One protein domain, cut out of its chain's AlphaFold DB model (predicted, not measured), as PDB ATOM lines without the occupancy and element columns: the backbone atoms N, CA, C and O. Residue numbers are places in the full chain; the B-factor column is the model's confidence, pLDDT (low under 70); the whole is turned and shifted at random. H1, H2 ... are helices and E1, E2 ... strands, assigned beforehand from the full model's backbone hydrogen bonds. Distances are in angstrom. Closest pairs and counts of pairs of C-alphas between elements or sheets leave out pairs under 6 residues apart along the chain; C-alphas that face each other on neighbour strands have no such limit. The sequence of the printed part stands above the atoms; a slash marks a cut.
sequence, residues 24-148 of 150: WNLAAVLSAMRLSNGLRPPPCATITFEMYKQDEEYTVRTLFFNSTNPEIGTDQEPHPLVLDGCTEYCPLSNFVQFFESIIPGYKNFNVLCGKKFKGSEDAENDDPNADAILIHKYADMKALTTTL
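AT A GLANCE: This is residues 24 to 148 of the 150 residues of an uncharacterized protein of Araneus ventricosus (UniProt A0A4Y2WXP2). A narrow ribbon of two long strands, E1 and E2, paired as a hairpin and edged by the short strand E3, makes one part of this loose model; H1 grazes this sheet, and H2 stands up from it. Beyond H2 the chain runs out to the small helix H3, swings through a loop whose residues 118 to 130 stick out, the last two of them in H4, and folds back along the long helix H4, which touches no other helix. The printed part has 125 residues, with four named helices and three named strands in the order H1 E1 E2 E3 H2 H3 H4; the sheet runs E1 E2 E3, antiparallel throughout, and the class is mixed, helices and strands. The whole is loose, with a radius of gyration of the C-alphas of 18.6 A, and elongated, spanning 62 by 38 by 29 A.

HOW THE PARTS SIT: H1, residues 24 to 32, only grazes the sheet with its residues 26 to 30. Its closest C-alphas to E1, residues 46 to 54, are those of Leu 26 and Ile 47, 7.2 A apart. E1 and E2, residues 57 to 65, form a hairpin at 159 degrees, with N 50 and O 61 2.8 A apart, within hydrogen-bond range. E3, residues 89 to 91, forms a hairpin with E2 at 137 degrees; N 60 and O 90 are 2.8 A apart, within hydrogen-bond range. E1, E2 and E3 make a meander, each strand the antiparallel neighbour of the one before. Residues 63 to 64 of E2 also pair antiparallel with residues 79 to 80. H2, residues 92 to 100, is on the sheet over E3 at a height over the sheet of 9.6 A, and stands up from it, its line rising 53 degrees out of the local plane. The closest C-alphas of E2 and H2 are those of Thr 59 and Leu 92, 5.0 A apart. H1 and H2 are only just apart, at 8.1 A. H3, residues 106 to 112, and H4, residues 129 to 146, are not on the sheet and are apart from each other. Every O i to N i+4 pair is within hydrogen-bond range in H1, H2 and H4; in H3 it is 1 of 3, beside 2 of 4 O i to N i+3 pairs.

IN THESE COORDINATES: H1 begins at C-alpha 24, (195.902, 8.342, 154.499), and measures 12.1 A, as does H2. E1 measures 25.0 A and E2 26.2 A; E3 has 6.5 A and H3 10.2 A. H4 measures 26.2 A and ends at C-alpha 146, (183.730, -3.480, 163.436).

THE WHOLE: The C-alphas farthest apart, those of Thr 74 and Glu 121, are 62.5 A from each other. The printed part has no cut. The links H1 to E1, E2 to E3 and H3 to H4 are long, with 13, 23 and 16 residues. Mean pLDDT of the printed part is 77.4; residues 73 to 75, 106 to 107 and 116 to 148 are under 70, and H4 has a mean of 48.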
ATOM      1  N   TRP A  24     197.201   8.335 153.816       93.69
ATOM      2  CA  TRP A  24     195.902   8.342 154.499       93.69
ATOM      3  C   TRP A  24     194.715   8.491 153.541       93.69
ATOM      4  O   TRP A  24     193.646   7.946 153.812       93.69
ATOM      5  N   ASN A  25     194.886   9.171 152.404       95.44
ATOM      6  CA  ASN A  25     193.837   9.277 151.393       95.44
ATOM      7  C   ASN A  25     193.626   7.938 150.680       95.44
ATOM      8  O   ASN A  25     192.482   7.521 150.507       95.44
ATOM      9  N   LEU A  26     194.706   7.229 150.338       95.56
ATOM     10  CA  LEU A  26     194.611   5.876 149.782       95.56
ATOM     11  C   LEU A  26     193.971   4.920 150.789       95.56
ATOM     12  O   LEU A  26     193.057   4.182 150.433       95.56
ATOM     13  N   ALA A  27     194.395   4.976 152.052       95.56
ATOM     14  CA  ALA A  27     193.815   4.164 153.118       95.56
ATOM     15  C   ALA A  27     192.309   4.428 153.279       95.56
ATOM     16  O   ALA A  27     191.532   3.484 153.411       95.56
ATOM     17  N   ALA A  28     191.882   5.694 153.214       94.50
ATOM     18  CA  ALA A  28     190.471   6.065 153.282       94.50
ATOM     19  C   ALA A  28     189.667   5.519 152.092       94.50
ATOM     20  O   ALA A  28     188.579   4.986 152.296       94.50
ATOM     21  N   VAL A  29     190.203   5.590 150.869       94.88
ATOM     22  CA  VAL A  29     189.545   5.038 149.670       94.88
ATOM     23  C   VAL A  29     189.449   3.511 149.749       94.88
ATOM     24  O   VAL A  29     188.371   2.958 149.536       94.88
ATOM     25  N   LEU A  30     190.527   2.825 150.139       95.81
ATOM     26  CA  LEU A  30     190.520   1.372 150.369       95.81
ATOM     27  C   LEU A  30     189.512   0.976 151.454       95.81
ATOM     28  O   LEU A  30     188.798  -0.016 151.309       95.81
ATOM     29  N   SER A  31     189.415   1.763 152.526       94.44
ATOM     30  CA  SER A  31     188.436   1.541 153.591       94.44
ATOM     31  C   SER A  31     187.004   1.771 153.113       94.44
ATOM     32  O   SER A  31     186.125   0.996 153.481       94.44
ATOM     33  N   ALA A  32     186.752   2.795 152.293       92.44
ATOM     34  CA  ALA A  32     185.437   3.047 151.703       92.44
ATOM     35  C   ALA A  32     185.004   1.893 150.783       92.44
ATOM     36  O   ALA A  32     183.837   1.516 150.776       92.44
ATOM     37  N   MET A  33     185.956   1.275 150.080       94.19
ATOM     38  CA  MET A  33     185.732   0.060 149.288       94.19
ATOM     39  C   MET A  33     185.599  -1.217 150.120       94.19
ATOM     40  O   MET A  33     185.280  -2.255 149.559       94.19
ATOM     41  N   ARG A  34     185.829  -1.157 151.439       93.38
ATOM     42  CA  ARG A  34     185.898  -2.324 152.341       93.38
ATOM     43  C   ARG A  34     187.001  -3.326 151.966       93.38
ATOM     44  O   ARG A  34     186.919  -4.497 152.307       93.38
ATOM     45  N   LEU A  35     188.059  -2.841 151.316       94.81
ATOM     46  CA  LEU A  35     189.205  -3.631 150.844       94.81
ATOM     47  C   LEU A  35     190.516  -3.256 151.552       94.81
ATOM     48  O   LEU A  35     191.602  -3.633 151.120       94.81
ATOM     49  N   SER A  36     190.439  -2.478 152.634       92.62
ATOM     50  CA  SER A  36     191.614  -2.158 153.442       92.62
ATOM     51  C   SER A  36     192.079  -3.385 154.223       92.62
ATOM     52  O   SER A  36     191.287  -4.052 154.882       92.62
ATOM     53  N   ASN A  37     193.387  -3.625 154.212       90.69
ATOM     54  CA  ASN A  37     194.051  -4.625 155.046       90.69
ATOM     55  C   ASN A  37     194.508  -4.061 156.407       90.69
ATOM     56  O   ASN A  37     195.299  -4.696 157.096       90.69
ATOM     57  N   GLY A  38     194.100  -2.835 156.764       91.38
ATOM     58  CA  GLY A  38     194.505  -2.166 158.004       91.38
ATOM     59  C   GLY A  38     195.958  -1.669 158.036       91.38
ATOM     60  O   GLY A  38     196.354  -1.005 158.995       91.38
ATOM     61  N   LEU A  39     196.750  -1.937 156.995       91.62
ATOM     62  CA  LEU A  39     198.130  -1.477 156.889       91.62
ATOM     63  C   LEU A  39     198.197  -0.107 156.209       91.62
ATOM     64  O   LEU A  39     197.369   0.257 155.372       91.62
ATOM     65  N   ARG A  40     199.230   0.662 156.558       93.31
ATOM     66  CA  ARG A  40     199.536   1.920 155.873       93.31
ATOM     67  C   ARG A  40     199.952   1.617 154.425       93.31
ATOM     68  O   ARG A  40     200.885   0.830 154.250       93.31
ATOM     69  N   PRO A  41     199.342   2.256 153.407       94.69
ATOM     70  CA  PRO A  41     199.812   2.142 152.032       94.69
ATOM     71  C   PRO A  41     201.296   2.533 151.922       94.69
ATOM     72  O   PRO A  41     201.694   3.553 152.496       94.69
ATOM     73  N   PRO A  42     202.127   1.736 151.229       93.00
ATOM     74  CA  PRO A  42     203.541   2.048 151.078       93.00
ATOM     75  C   PRO A  42     203.757   3.321 150.241       93.00
ATOM     76  O   PRO A  42     202.857   3.756 149.515       93.00
ATOM     77  N   PRO A  43     204.953   3.935 150.308       90.69
ATOM     78  CA  PRO A  43     205.340   4.984 149.372       90.69
ATOM     79  C   PRO A  43     205.120   4.545 147.922       90.69
ATOM     80  O   PRO A  43     205.313   3.377 147.600       90.69
ATOM     81  N   CYS A  44     204.719   5.487 147.066       90.31
ATOM     82  CA  CYS A  44     204.411   5.253 145.648       90.31
ATOM     83  C   CYS A  44     203.209   4.331 145.372       90.31
ATOM     84  O   CYS A  44     202.894   4.090 144.204       90.31
ATOM     85  N   ALA A  45     202.489   3.875 146.405       93.25
ATOM     86  CA  ALA A  45     201.259   3.128 146.202       93.25
ATOM     87  C   ALA A  45     200.255   3.936 145.368       93.25
ATOM     88  O   ALA A  45     200.143   5.157 145.513       93.25
ATOM     89  N   THR A  46     199.525   3.249 144.495       94.06
ATOM     90  CA  THR A  46     198.594   3.867 143.546       94.06
ATOM     91  C   THR A  46     197.329   3.026 143.436       94.06
ATOM     92  O   THR A  46     197.399   1.806 143.311       94.06
ATOM     93  N   ILE A  47     196.171   3.685 143.478       96.44
ATOM     94  CA  ILE A  47     194.882   3.076 143.140       96.44
ATOM     95  C   ILE A  47     194.512   3.558 141.742       96.44
ATOM     96  O   ILE A  47     194.426   4.766 141.514       96.44
ATOM     97  N   THR A  48     194.287   2.623 140.827       96.00
ATOM     98  CA  THR A  48     193.903   2.919 139.446       96.00
ATOM     99  C   THR A  48     192.480   2.441 139.209       96.00
ATOM    100  O   THR A  48     192.152   1.298 139.513       96.00
ATOM    101  N   PHE A  49     191.648   3.316 138.649       96.25
ATOM    102  CA  PHE A  49     190.314   2.982 138.162       96.25
ATOM    103  C   PHE A  49     190.342   3.035 136.637       96.25
ATOM    104  O   PHE A  49     190.546   4.100 136.051       96.25
ATOM    105  N   GLU A  50     190.167   1.887 135.998       96.25
ATOM    106  CA  GLU A  50     190.146   1.736 134.548       96.25
ATOM    107  C   GLU A  50     188.696   1.542 134.107       96.25
ATOM    108  O   GLU A  50     188.019   0.628 134.573       96.25
ATOM    109  N   MET A  51     188.204   2.404 133.217       94.44
ATOM    110  CA  MET A  51     186.872   2.256 132.633       94.44
ATOM    111  C   MET A  51     186.988   1.595 131.263       94.44
ATOM    112  O   MET A  51     187.702   2.085 130.386       94.44
ATOM    113  N   TYR A  52     186.247   0.514 131.067       94.81
ATOM    114  CA  TYR A  52     186.163  -0.219 129.814       94.81
ATOM    115  C   TYR A  52     184.758  -0.096 129.234       94.81
ATOM    116  O   TYR A  52     183.778   0.006 129.969       94.81
ATOM    117  N   LYS A  53     184.666  -0.123 127.903       91.69
ATOM    118  CA  LYS A  53     183.405  -0.286 127.181       91.69
ATOM    119  C   LYS A  53     183.429  -1.647 126.496       91.69
ATOM    120  O   LYS A  53     184.294  -1.878 125.650       91.69
ATOM    121  N   GLN A  54     182.507  -2.527 126.867       82.75
ATOM    122  CA  GLN A  54     182.316  -3.832 126.243       82.75
ATOM    123  C   GLN A  54     180.899  -3.858 125.666       82.75
ATOM    124  O   GLN A  54     179.920  -3.798 126.401       82.75
ATOM    125  N   ASP A  55     180.805  -3.860 124.337       85.81
ATOM    126  CA  ASP A  55     179.551  -3.679 123.598       85.81
ATOM    127  C   ASP A  55     178.819  -2.380 123.998       85.81
ATOM    128  O   ASP A  55     179.340  -1.286 123.765       85.81
ATOM    129  N   GLU A  56     177.632  -2.482 124.602       86.69
ATOM    130  CA  GLU A  56     176.820  -1.347 125.072       86.69
ATOM    131  C   GLU A  56     176.940  -1.100 126.588       86.69
ATOM    132  O   GLU A  56     176.296  -0.196 127.122       86.69
ATOM    133  N   GLU A  57     177.784  -1.860 127.291       91.31
ATOM    134  CA  GLU A  57     177.952  -1.760 128.741       91.31
ATOM    135  C   GLU A  57     179.335  -1.219 129.121       91.31
ATOM    136  O   GLU A  57     180.354  -1.490 128.480       91.31
ATOM    137  N   TYR A  58     179.371  -0.432 130.197       95.31
ATOM    138  CA  TYR A  58     180.615   0.041 130.794       95.31
ATOM    139  C   TYR A  58     180.959  -0.796 132.019       95.31
ATOM    140  O   TYR A  58     180.096  -1.072 132.856       95.31
ATOM    141  N   THR A  59     182.234  -1.135 132.159       96.75
ATOM    142  CA  THR A  59     182.773  -1.805 133.342       96.75
ATOM    143  C   THR A  59     183.925  -1.003 133.926       96.75
ATOM    144  O   THR A  59     184.592  -0.231 133.235       96.75
ATOM    145  N   VAL A  60     184.142  -1.160 135.226       97.06
ATOM    146  CA  VAL A  60     185.231  -0.539 135.969       97.06
ATOM    147  C   VAL A  60     186.104  -1.643 136.539       97.06
ATOM    148  O   VAL A  60     185.621  -2.515 137.265       97.06
ATOM    149  N   ARG A  61     187.394  -1.583 136.230       97.44
ATOM    150  CA  ARG A  61     188.424  -2.416 136.842       97.44
ATOM    151  C   ARG A  61     189.233  -1.562 137.801       97.44
ATOM    152  O   ARG A  61     189.731  -0.503 137.427       97.44
ATOM    153  N   THR A  62     189.338  -2.010 139.046       97.50
ATOM    154  CA  THR A  62     190.068  -1.284 140.089       97.50
ATOM    155  C   THR A  62     191.329  -2.054 140.450       97.50
ATOM    156  O   THR A  62     191.269  -3.253 140.712       97.50
ATOM    157  N   LEU A  63     192.471  -1.374 140.461       96.69
ATOM    158  CA  LEU A  63     193.786  -1.968 140.686       96.69
ATOM    159  C   LEU A  63     194.515  -1.252 141.818       96.69
ATOM    160  O   LEU A  63     194.431  -0.029 141.942       96.69
ATOM    161  N   PHE A  64     195.277  -2.008 142.602       95.75
ATOM    162  CA  PHE A  64     196.166  -1.484 143.627       95.75
ATOM    163  C   PHE A  64     197.611  -1.865 143.341       95.75
ATOM    164  O   PHE A  64     197.984  -3.038 143.373       95.75
ATOM    165  N   PHE A  65     198.432  -0.852 143.106       93.69
ATOM    166  CA  PHE A  65     199.877  -0.974 143.014       93.69
ATOM    167  C   PHE A  65     200.475  -0.627 144.375       93.69
ATOM    168  O   PHE A  65     200.214   0.453 144.906       93.69
ATOM    169  N   ASN A  66     201.273  -1.530 144.943       90.69
ATOM    170  CA  ASN A  66     201.891  -1.377 146.266       90.69
ATOM    171  C   ASN A  66     203.421  -1.545 146.250       90.69
ATOM    172  O   ASN A  66     204.031  -1.643 147.315       90.69
ATOM    173  N   SER A  67     204.046  -1.559 145.069       87.25
ATOM    174  CA  SER A  67     205.507  -1.559 144.955       87.25
ATOM    175  C   SER A  67     206.080  -0.234 145.456       87.25
ATOM    176  O   SER A  67     205.625   0.838 145.061       87.25
ATOM    177  N   THR A  68     207.120  -0.305 146.289       84.31
ATOM    178  CA  THR A  68     207.864   0.881 146.741       84.31
ATOM    179  C   THR A  68     208.864   1.386 145.707       84.31
ATOM    180  O   THR A  68     209.296   2.531 145.811       84.31
ATOM    181  N   ASN A  69     209.230   0.545 144.731       82.94
ATOM    182  CA  ASN A  69     210.240   0.835 143.709       82.94
ATOM    183  C   ASN A  69     209.665   0.561 142.304       82.94
ATOM    184  O   ASN A  69     210.171  -0.323 141.596       82.94
ATOM    185  N   PRO A  70     208.568   1.235 141.905       79.00
ATOM    186  CA  PRO A  70     207.874   0.946 140.653       79.00
ATOM    187  C   PRO A  70     208.738   1.112 139.392       79.00
ATOM    188  O   PRO A  70     208.472   0.514 138.354       79.00
ATOM    189  N   GLU A  71     209.800   1.904 139.482       80.75
ATOM    190  CA  GLU A  71     210.709   2.226 138.385       80.75
ATOM    191  C   GLU A  71     211.793   1.172 138.108       80.75
ATOM    192  O   GLU A  71     212.384   1.186 137.029       80.75
ATOM    193  N   ILE A  72     212.076   0.275 139.063       79.44
ATOM    194  CA  ILE A  72     213.178  -0.710 138.972       79.44
ATOM    195  C   ILE A  72     212.718  -2.142 139.306       79.44
ATOM    196  O   ILE A  72     213.387  -3.106 138.933       79.44
ATOM    197  N   GLY A  73     211.607  -2.311 140.026       65.19
ATOM    198  CA  GLY A  73     211.179  -3.614 140.538       65.19
ATOM    199  C   GLY A  73     210.587  -4.540 139.474       65.19
ATOM    200  O   GLY A  73     209.821  -4.108 138.621       65.19
ATOM    201  N   THR A  74     210.872  -5.840 139.582       64.12
ATOM    202  CA  THR A  74     210.164  -6.913 138.855       64.12
ATOM    203  C   THR A  74     208.727  -7.114 139.342       64.12
ATOM    204  O   THR A  74     207.901  -7.658 138.616       64.12
ATOM    205  N   ASP A  75     208.412  -6.618 140.539       65.75
ATOM    206  CA  ASP A  75     207.121  -6.796 141.204       65.75
ATOM    207  C   ASP A  75     206.201  -5.599 140.893       65.75
ATOM    208  O   ASP A  75     205.854  -4.802 141.765       65.75
ATOM    209  N   GLN A  76     205.884  -5.405 139.605       74.50
ATOM    210  CA  GLN A  76     204.937  -4.378 139.123       74.50
ATOM    211  C   GLN A  76     203.518  -4.909 138.915       74.50
ATOM    212  O   GLN A  76     202.663  -4.187 138.404       74.50
ATOM    213  N   GLU A  77     203.260  -6.163 139.274       86.81
ATOM    214  CA  GLU A  77     201.945  -6.753 139.075       86.81
ATOM    215  C   GLU A  77     200.913  -6.074 139.995       86.81
ATOM    216  O   GLU A  77     201.073  -6.094 141.218       86.81
ATOM    217  N   PRO A  78     199.868  -5.435 139.436       91.06
ATOM    218  CA  PRO A  78     198.830  -4.828 140.249       91.06
ATOM    219  C   PRO A  78     197.965  -5.885 140.918       91.06
ATOM    220  O   PRO A  78     197.627  -6.904 140.319       91.06
ATOM    221  N   HIS A  79     197.494  -5.579 142.121       93.25
ATOM    222  CA  HIS A  79     196.482  -6.378 142.795       93.25
ATOM    223  C   HIS A  79     195.079  -5.930 142.367       93.25
ATOM    224  O   HIS A  79     194.724  -4.769 142.602       93.25
ATOM    225  N   PRO A  80     194.250  -6.811 141.779       96.06
ATOM    226  CA  PRO A  80     192.857  -6.488 141.504       96.06
ATOM    227  C   PRO A  80     192.076  -6.236 142.796       96.06
ATOM    228  O   PRO A  80     192.110  -7.034 143.732       96.06
ATOM    229  N   LEU A  81     191.350  -5.122 142.831       96.69
ATOM    230  CA  LEU A  81     190.434  -4.758 143.904       96.69
ATOM    231  C   LEU A  81     189.001  -5.045 143.447       96.69
ATOM    232  O   LEU A  81     188.436  -4.313 142.635       96.69
ATOM    233  N   VAL A  82     188.422  -6.128 143.967       96.88
ATOM    234  CA  VAL A  82     187.079  -6.599 143.600       96.88
ATOM    235  C   VAL A  82     186.082  -6.175 144.671       96.88
ATOM    236  O   VAL A  82     186.205  -6.587 145.820       96.88
ATOM    237  N   LEU A  83     185.102  -5.347 144.303       95.00
ATOM    238  CA  LEU A  83     184.035  -4.934 145.218       95.00
ATOM    239  C   LEU A  83     183.090  -6.104 145.527       95.00
ATOM    240  O   LEU A  83     182.861  -6.968 144.676       95.00
ATOM    241  N   ASP A  84     182.493  -6.093 146.721       91.88
ATOM    242  CA  ASP A  84     181.490  -7.081 147.124       91.88
ATOM    243  C   ASP A  84     180.354  -7.162 146.090       91.88
ATOM    244  O   ASP A  84     179.713  -6.161 145.765       91.88
ATOM    245  N   GLY A  85     180.090  -8.365 145.573       90.56
ATOM    246  CA  GLY A  85     179.057  -8.589 144.553       90.56
ATOM    247  C   GLY A  85     179.470  -8.230 143.118       90.56
ATOM    248  O   GLY A  85     178.621  -8.266 142.226       90.56
ATOM    249  N   CYS A  86     180.745  -7.921 142.878       94.88
ATOM    250  CA  CYS A  86     181.311  -7.694 141.550       94.88
ATOM    251  C   CYS A  86     182.366  -8.746 141.168       94.88
ATOM    252  O   CYS A  86     182.812  -9.554 141.982       94.88
ATOM    253  N   THR A  87     182.750  -8.743 139.892       95.12
ATOM    254  CA  THR A  87     183.966  -9.393 139.382       95.12
ATOM    255  C   THR A  87     185.067  -8.340 139.208       95.12
ATOM    256  O   THR A  87     184.849  -7.160 139.483       95.12
ATOM    257  N   GLU A  88     186.257  -8.739 138.745       95.50
ATOM    258  CA  GLU A  88     187.352  -7.803 138.439       95.50
ATOM    259  C   GLU A  88     186.932  -6.679 137.474       95.50
ATOM    260  O   GLU A  88     187.379  -5.545 137.622       95.50
ATOM    261  N   TYR A  89     186.025  -6.978 136.541       96.00
ATOM    262  CA  TYR A  89     185.389  -6.006 135.654       96.00
ATOM    263  C   TYR A  89     183.965  -5.733 136.148       96.00
ATOM    264  O   TYR A  89     182.997  -6.340 135.691       96.00
ATOM    265  N   CYS A  90     183.838  -4.831 137.117       96.44
ATOM    266  CA  CYS A  90     182.573  -4.531 137.782       96.44
ATOM    267  C   CYS A  90     181.668  -3.694 136.860       96.44
ATOM    268  O   CYS A  90     182.111  -2.641 136.396       96.44
ATOM    269  N   PRO A  91     180.411  -4.095 136.588       95.94
ATOM    270  CA  PRO A  91     179.475  -3.268 135.829       95.94
ATOM    271  C   PRO A  91     179.341  -1.873 136.441       95.94
ATOM    272  O   PRO A  91     179.206  -1.739 137.660       95.94
ATOM    273  N   LEU A  92     179.355  -0.832 135.606       95.00
ATOM    274  CA  LEU A  92     179.326   0.558 136.072       95.00
ATOM    275  C   LEU A  92     178.107   0.844 136.963       95.00
ATOM    276  O   LEU A  92     178.233   1.559 137.955       95.00
ATOM    277  N   SER A  93     176.949   0.252 136.658       93.38
ATOM    278  CA  SER A  93     175.738   0.359 137.484       93.38
ATOM    279  C   SER A  93     175.967  -0.133 138.913       93.38
ATOM    280  O   SER A  93     175.628   0.563 139.869       93.38
ATOM    281  N   ASN A  94     176.590  -1.302 139.062       94.50
ATOM    282  CA  ASN A  94     176.867  -1.914 140.359       94.50
ATOM    283  C   ASN A  94     177.933  -1.115 141.112       94.50
ATOM    284  O   ASN A  94     177.798  -0.877 142.311       94.50
ATOM    285  N   PHE A  95     178.965  -0.657 140.397       94.25
ATOM    286  CA  PHE A  95     180.013   0.188 140.959       94.25
ATOM    287  C   PHE A  95     179.428   1.484 141.541       94.25
ATOM    288  O   PHE A  95     179.695   1.823 142.691       94.25
ATOM    289  N   VAL A  96     178.577   2.188 140.787       92.69
ATOM    290  CA  VAL A  96     177.914   3.417 141.259       92.69
ATOM    291  C   VAL A  96     177.008   3.133 142.455       92.69
ATOM    292  O   VAL A  96     177.088   3.846 143.457       92.69
ATOM    293  N   GLN A  97     176.199   2.073 142.390       91.81
ATOM    294  CA  GLN A  97     175.301   1.682 143.479       91.81
ATOM    295  C   GLN A  97     176.063   1.382 144.779       91.81
ATOM    296  O   GLN A  97     175.613   1.760 145.862       91.81
ATOM    297  N   PHE A  98     177.233   0.744 144.688       92.31
ATOM    298  CA  PHE A  98     178.077   0.459 145.848       92.31
ATOM    299  C   PHE A  98     178.461   1.749 146.595       92.31
ATOM    300  O   PHE A  98     178.304   1.844 147.817       92.31
ATOM    301  N   PHE A  99     178.912   2.774 145.864       90.31
ATOM    302  CA  PHE A  99     179.372   4.033 146.459       90.31
ATOM    303  C   PHE A  99     178.258   5.028 146.794       90.31
ATOM    304  O   PHE A  99     178.493   5.937 147.594       90.31
ATOM    305  N   GLU A 100     177.053   4.862 146.250       87.50
ATOM    306  CA  GLU A 100     175.913   5.759 146.488       87.50
ATOM    307  C   GLU A 100     175.602   5.929 147.983       87.50
ATOM    308  O   GLU A 100     175.263   7.016 148.450       87.50
ATOM    309  N   SER A 101     175.766   4.862 148.769       80.25
ATOM    310  CA  SER A 101     175.542   4.905 150.219       80.25
ATOM    311  C   SER A 101     176.648   5.613 151.014       80.25
ATOM    312  O   SER A 101     176.420   5.978 152.168       80.25
ATOM    313  N   ILE A 102     177.829   5.810 150.416       84.00
ATOM    314  CA  ILE A 102     179.050   6.269 151.096       84.00
ATOM    315  C   ILE A 102     179.391   7.714 150.723       84.00
ATOM    316  O   ILE A 102     179.947   8.435 151.549       84.00
ATOM    317  N   ILE A 103     179.070   8.154 149.504       84.94
ATOM    318  CA  ILE A 103     179.379   9.506 149.027       84.94
ATOM    319  C   ILE A 103     178.253  10.467 149.449       84.94
ATOM    320  O   ILE A 103     177.174  10.443 148.852       84.94
ATOM    321  N   PRO A 104     178.460  11.352 150.444       75.88
ATOM    322  CA  PRO A 104     177.466  12.361 150.769       75.88
ATOM    323  C   PRO A 104     177.410  13.412 149.657       75.88
ATOM    324  O   PRO A 104     178.438  13.912 149.197       75.88
ATOM    325  N   GLY A 105     176.202  13.814 149.258       71.44
ATOM    326  CA  GLY A 105     176.034  14.969 148.374       71.44
ATOM    327  C   GLY A 105     176.654  16.239 148.977       71.44
ATOM    328  O   GLY A 105     176.717  16.390 150.198       71.44
ATOM    329  N   TYR A 106     177.075  17.191 148.138       55.03
ATOM    330  CA  TYR A 106     177.794  18.407 148.566       55.03
ATOM    331  C   TYR A 106     177.095  19.196 149.694       55.03
ATOM    332  O   TYR A 106     177.741  19.652 150.641       55.03
ATOM    333  N   LYS A 107     175.762  19.336 149.627       53.62
ATOM    334  CA  LYS A 107     174.976  19.991 150.686       53.62
ATOM    335  C   LYS A 107     174.975  19.175 151.986       53.62
ATOM    336  O   LYS A 107     175.107  19.745 153.062       53.62
ATOM    337  N   ASN A 108     174.914  17.850 151.874       71.31
ATOM    338  CA  ASN A 108     174.898  16.924 153.002       71.31
ATOM    339  C   ASN A 108     176.271  16.845 153.707       71.31
ATOM    340  O   ASN A 108     176.343  16.812 154.930       71.31
ATOM    341  N   PHE A 109     177.380  16.937 152.962       76.75
ATOM    342  CA  PHE A 109     178.732  16.901 153.535       76.75
ATOM    343  C   PHE A 109     178.961  17.974 154.612       76.75
ATOM    344  O   PHE A 109     179.481  17.684 155.686       76.75
ATOM    345  N   ASN A 110     178.548  19.220 154.358       76.25
ATOM    346  CA  ASN A 110     178.738  20.302 155.327       76.25
ATOM    347  C   ASN A 110     177.937  20.066 156.618       76.25
ATOM    348  O   ASN A 110     178.456  20.339 157.700       76.25
ATOM    349  N   VAL A 111     176.721  19.525 156.507       80.75
ATOM    350  CA  VAL A 111     175.861  19.192 157.656       80.75
ATOM    351  C   VAL A 111     176.454  18.043 158.458       80.75
ATOM    352  O   VAL A 111     176.612  18.170 159.671       80.75
ATOM    353  N   LEU A 112     176.870  16.971 157.780       81.00
ATOM    354  CA  LEU A 112     177.556  15.832 158.394       81.00
ATOM    355  C   LEU A 112     178.832  16.253 159.133       81.00
ATOM    356  O   LEU A 112     179.147  15.716 160.191       81.00
ATOM    357  N   CYS A 113     179.544  17.252 158.611       84.25
ATOM    358  CA  CYS A 113     180.718  17.837 159.256       84.25
ATOM    359  C   CYS A 113     180.385  18.942 160.279       84.25
ATOM    360  O   CYS A 113     181.279  19.679 160.699       84.25
ATOM    361  N   GLY A 114     179.123  19.077 160.690       81.25
ATOM    362  CA  GLY A 114     178.702  19.949 161.788       81.25
ATOM    363  C   GLY A 114     178.560  21.432 161.434       81.25
ATOM    364  O   GLY A 114     178.400  22.258 162.337       81.25
ATOM    365  N   LYS A 115     178.592  21.812 160.149       75.75
ATOM    366  CA  LYS A 115     178.243  23.180 159.744       75.75
ATOM    367  C   LYS A 115     176.726  23.329 159.712       75.75
ATOM    368  O   LYS A 115     176.037  22.663 158.948       75.75
ATOM    369  N   LYS A 116     176.211  24.272 160.499       64.06
ATOM    370  CA  LYS A 116     174.813  24.706 160.417       64.06
ATOM    371  C   LYS A 116     174.624  25.543 159.149       64.06
ATOM    372  O   LYS A 116     175.348  26.524 158.964       64.06
ATOM    373  N   PHE A 117     173.674  25.182 158.287       54.81
ATOM    374  CA  PHE A 117     173.279  26.049 157.177       54.81
ATOM    375  C   PHE A 117     172.676  27.341 157.736       54.81
ATOM    376  O   PHE A 117     171.796  27.314 158.593       54.81
ATOM    377  N   LYS A 118     173.177  28.486 157.271       42.12
ATOM    378  CA  LYS A 118     172.568  29.787 157.541       42.12
ATOM    379  C   LYS A 118     171.571  30.041 156.410       42.12
ATOM    380  O   LYS A 118     171.977  30.438 155.324       42.12
ATOM    381  N   GLY A 119     170.313  29.704 156.665       40.22
ATOM    382  CA  GLY A 119     169.215  29.808 155.707       40.22
ATOM    383  C   GLY A 119     167.896  29.356 156.324       40.22
ATOM    384  O   GLY A 119     167.275  28.424 155.839       40.22
ATOM    385  N   SER A 120     167.519  29.963 157.449       36.28
ATOM    386  CA  SER A 120     166.106  30.189 157.753       36.28
ATOM    387  C   SER A 120     165.688  31.422 156.949       36.28
ATOM    388  O   SER A 120     166.393  32.424 157.075       36.28
ATOM    389  N   GLU A 121     164.584  31.333 156.197       41.25
ATOM    390  CA  GLU A 121     164.197  32.167 155.031       41.25
ATOM    391  C   GLU A 121     164.882  31.603 153.766       41.25
ATOM    392  O   GLU A 121     166.011  31.957 153.460       41.25
ATOM    393  N   ASP A 122     164.399  30.557 153.086       32.84
ATOM    394  CA  ASP A 122     163.037  30.286 152.618       32.84
ATOM    395  C   ASP A 122     162.758  28.765 152.542       32.84
ATOM    396  O   ASP A 122     163.640  27.972 152.206       32.84
ATOM    397  N   ALA A 123     161.522  28.373 152.877       38.12
ATOM    398  CA  ALA A 123     160.965  27.014 152.813       38.12
ATOM    399  C   ALA A 123     161.043  26.424 151.378       38.12
ATOM    400  O   ALA A 123     161.170  27.166 150.411       38.12
ATOM    401  N   GLU A 124     160.969  25.118 151.105       41.28
ATOM    402  CA  GLU A 124     159.969  24.145 151.552       41.28
ATOM    403  C   GLU A 124     160.359  22.762 150.964       41.28
ATOM    404  O   GLU A 124     160.867  22.699 149.841       41.28
ATOM    405  N   ASN A 125     160.070  21.676 151.697       39.88
ATOM    406  CA  ASN A 125     160.354  20.247 151.424       39.88
ATOM    407  C   ASN A 125     161.634  19.653 152.049       39.88
ATOM    408  O   ASN A 125     162.389  18.948 151.380       39.88
ATOM    409  N   ASP A 126     161.838  19.859 153.353       42.66
ATOM    410  CA  ASP A 126     162.622  18.912 154.155       42.66
ATOM    411  C   ASP A 126     161.745  17.685 154.446       42.66
ATOM    412  O   ASP A 126     160.781  17.760 155.209       42.66
ATOM    413  N   ASP A 127     162.051  16.558 153.798       46.31
ATOM    414  CA  ASP A 127     161.506  15.252 154.170       46.31
ATOM    415  C   ASP A 127     162.108  14.847 155.531       46.31
ATOM    416  O   ASP A 127     163.314  14.576 155.605       46.31
ATOM    417  N   PRO A 128     161.310  14.772 156.614       45.88
ATOM    418  CA  PRO A 128     161.792  14.430 157.953       45.88
ATOM    419  C   PRO A 128     162.389  13.015 158.045       45.88
ATOM    420  O   PRO A 128     162.982  12.662 159.066       45.88
ATOM    421  N   ASN A 129     162.257  12.194 156.998       47.38
ATOM    422  CA  ASN A 129     162.857  10.868 156.930       47.38
ATOM    423  C   ASN A 129     164.322  10.881 156.445       47.38
ATOM    424  O   ASN A 129     165.050   9.914 156.672       47.38
ATOM    425  N   ALA A 130     164.799  11.961 155.816       47.12
ATOM    426  CA  ALA A 130     166.157  12.019 155.265       47.12
ATOM    427  C   ALA A 130     167.241  11.930 156.357       47.12
ATOM    428  O   ALA A 130     168.222  11.193 156.204       47.12
ATOM    429  N   ASP A 131     167.026  12.609 157.486       43.72
ATOM    430  CA  ASP A 131     167.940  12.593 158.634       43.72
ATOM    431  C   ASP A 131     167.962  11.225 159.336       43.72
ATOM    432  O   ASP A 131     169.025  10.731 159.723       43.72
ATOM    433  N   ALA A 132     166.807  10.561 159.445       40.19
ATOM    434  CA  ALA A 132     166.703   9.223 160.029       40.19
ATOM    435  C   ALA A 132     167.396   8.160 159.155       40.19
ATOM    436  O   ALA A 132     168.136   7.316 159.669       40.19
ATOM    437  N   ILE A 133     167.227   8.237 157.829       45.41
ATOM    438  CA  ILE A 133     167.882   7.344 156.861       45.41
ATOM    439  C   ILE A 133     169.409   7.487 156.930       45.41
ATOM    440  O   ILE A 133     170.131   6.490 156.852       45.41
ATOM    441  N   LEU A 134     169.918   8.708 157.101       48.41
ATOM    442  CA  LEU A 134     171.355   8.980 157.144       48.41
ATOM    443  C   LEU A 134     172.013   8.447 158.426       48.41
ATOM    444  O   LEU A 134     173.092   7.853 158.364       48.41
ATOM    445  N   ILE A 135     171.344   8.602 159.573       45.22
ATOM    446  CA  ILE A 135     171.805   8.063 160.862       45.22
ATOM    447  C   ILE A 135     171.837   6.530 160.825       45.22
ATOM    448  O   ILE A 135     172.819   5.934 161.276       45.22
ATOM    449  N   HIS A 136     170.819   5.893 160.240       45.41
ATOM    450  CA  HIS A 136     170.799   4.439 160.066       45.41
ATOM    451  C   HIS A 136     171.933   3.952 159.154       45.41
ATOM    452  O   HIS A 136     172.712   3.097 159.571       45.41
ATOM    453  N   LYS A 137     172.132   4.575 157.983       51.91
ATOM    454  CA  LYS A 137     173.234   4.223 157.064       51.91
ATOM    455  C   LYS A 137     174.618   4.366 157.709       51.91
ATOM    456  O   LYS A 137     175.506   3.546 157.470       51.91
ATOM    457  N   TYR A 138     174.817   5.388 158.544       46.72
ATOM    458  CA  TYR A 138     176.075   5.585 159.267       46.72
ATOM    459  C   TYR A 138     176.288   4.537 160.371       46.72
ATOM    460  O   TYR A 138     177.404   4.044 160.553       46.72
ATOM    461  N   ALA A 139     175.226   4.163 161.091       46.03
ATOM    462  CA  ALA A 139     175.274   3.092 162.084       46.03
ATOM    463  C   ALA A 139     175.607   1.734 161.441       46.03
ATOM    464  O   ALA A 139     176.450   1.006 161.973       46.03
ATOM    465  N   ASP A 140     175.042   1.446 160.268       53.44
ATOM    466  CA  ASP A 140     175.323   0.225 159.506       53.44
ATOM    467  C   ASP A 140     176.784   0.182 159.037       53.44
ATOM    468  O   ASP A 140     177.476  -0.821 159.218       53.44
ATOM    469  N   MET A 141     177.314   1.299 158.523       54.06
ATOM    470  CA  MET A 141     178.723   1.413 158.123       54.06
ATOM    471  C   MET A 141     179.686   1.223 159.309       54.06
ATOM    472  O   MET A 141     180.739   0.586 159.187       54.06
ATOM    473  N   LYS A 142     179.316   1.741 160.485       50.47
ATOM    474  CA  LYS A 142     180.077   1.553 161.725       50.47
ATOM    475  C   LYS A 142     180.046   0.092 162.186       50.47
ATOM    476  O   LYS A 142     181.071  -0.436 162.606       50.47
ATOM    477  N   ALA A 143     178.908  -0.588 162.067       52.22
ATOM    478  CA  ALA A 143     178.807  -2.015 162.371       52.22
ATOM    479  C   ALA A 143     179.674  -2.865 161.418       52.22
ATOM    480  O   ALA A 143     180.442  -3.706 161.882       52.22
ATOM    481  N   LEU A 144     179.646  -2.566 160.114       53.91
ATOM    482  CA  LEU A 144     180.437  -3.238 159.071       53.91
ATOM    483  C   LEU A 144     181.956  -3.079 159.240       53.91
ATOM    484  O   LEU A 144     182.721  -3.999 158.962       53.91
ATOM    485  N   THR A 145     182.410  -1.927 159.733       49.28
ATOM    486  CA  THR A 145     183.838  -1.685 160.023       49.28
ATOM    487  C   THR A 145     184.313  -2.363 161.308       49.28
ATOM    488  O   THR A 145     185.512  -2.570 161.480       49.28
ATOM    489  N   THR A 146     183.396  -2.767 162.191       46.94
ATOM    490  CA  THR A 146     183.730  -3.480 163.436       46.94
ATOM    491  C   THR A 146     183.884  -4.994 163.216       46.94
ATOM    492  O   THR A 146     184.468  -5.677 164.053       46.94
ATOM    493  N   THR A 147     183.385  -5.523 162.093       43.16
ATOM    494  CA  THR A 147     183.465  -6.948 161.722       43.16
ATOM    495  C   THR A 147     184.662  -7.303 160.839       43.16
ATOM    496  O   THR A 147     184.874  -8.481 160.562       43.16
ATOM    497  N   LEU A 148     185.451  -6.318 160.396       38.84
ATOM    498  CA  LEU A 148     186.688  -6.578 159.661       38.84
ATOM    499  C   LEU A 148     187.739  -7.159 160.628       38.84
ATOM    500  O   LEU A 148     187.990  -6.551 161.675       38.84
TER     501      LEU A 148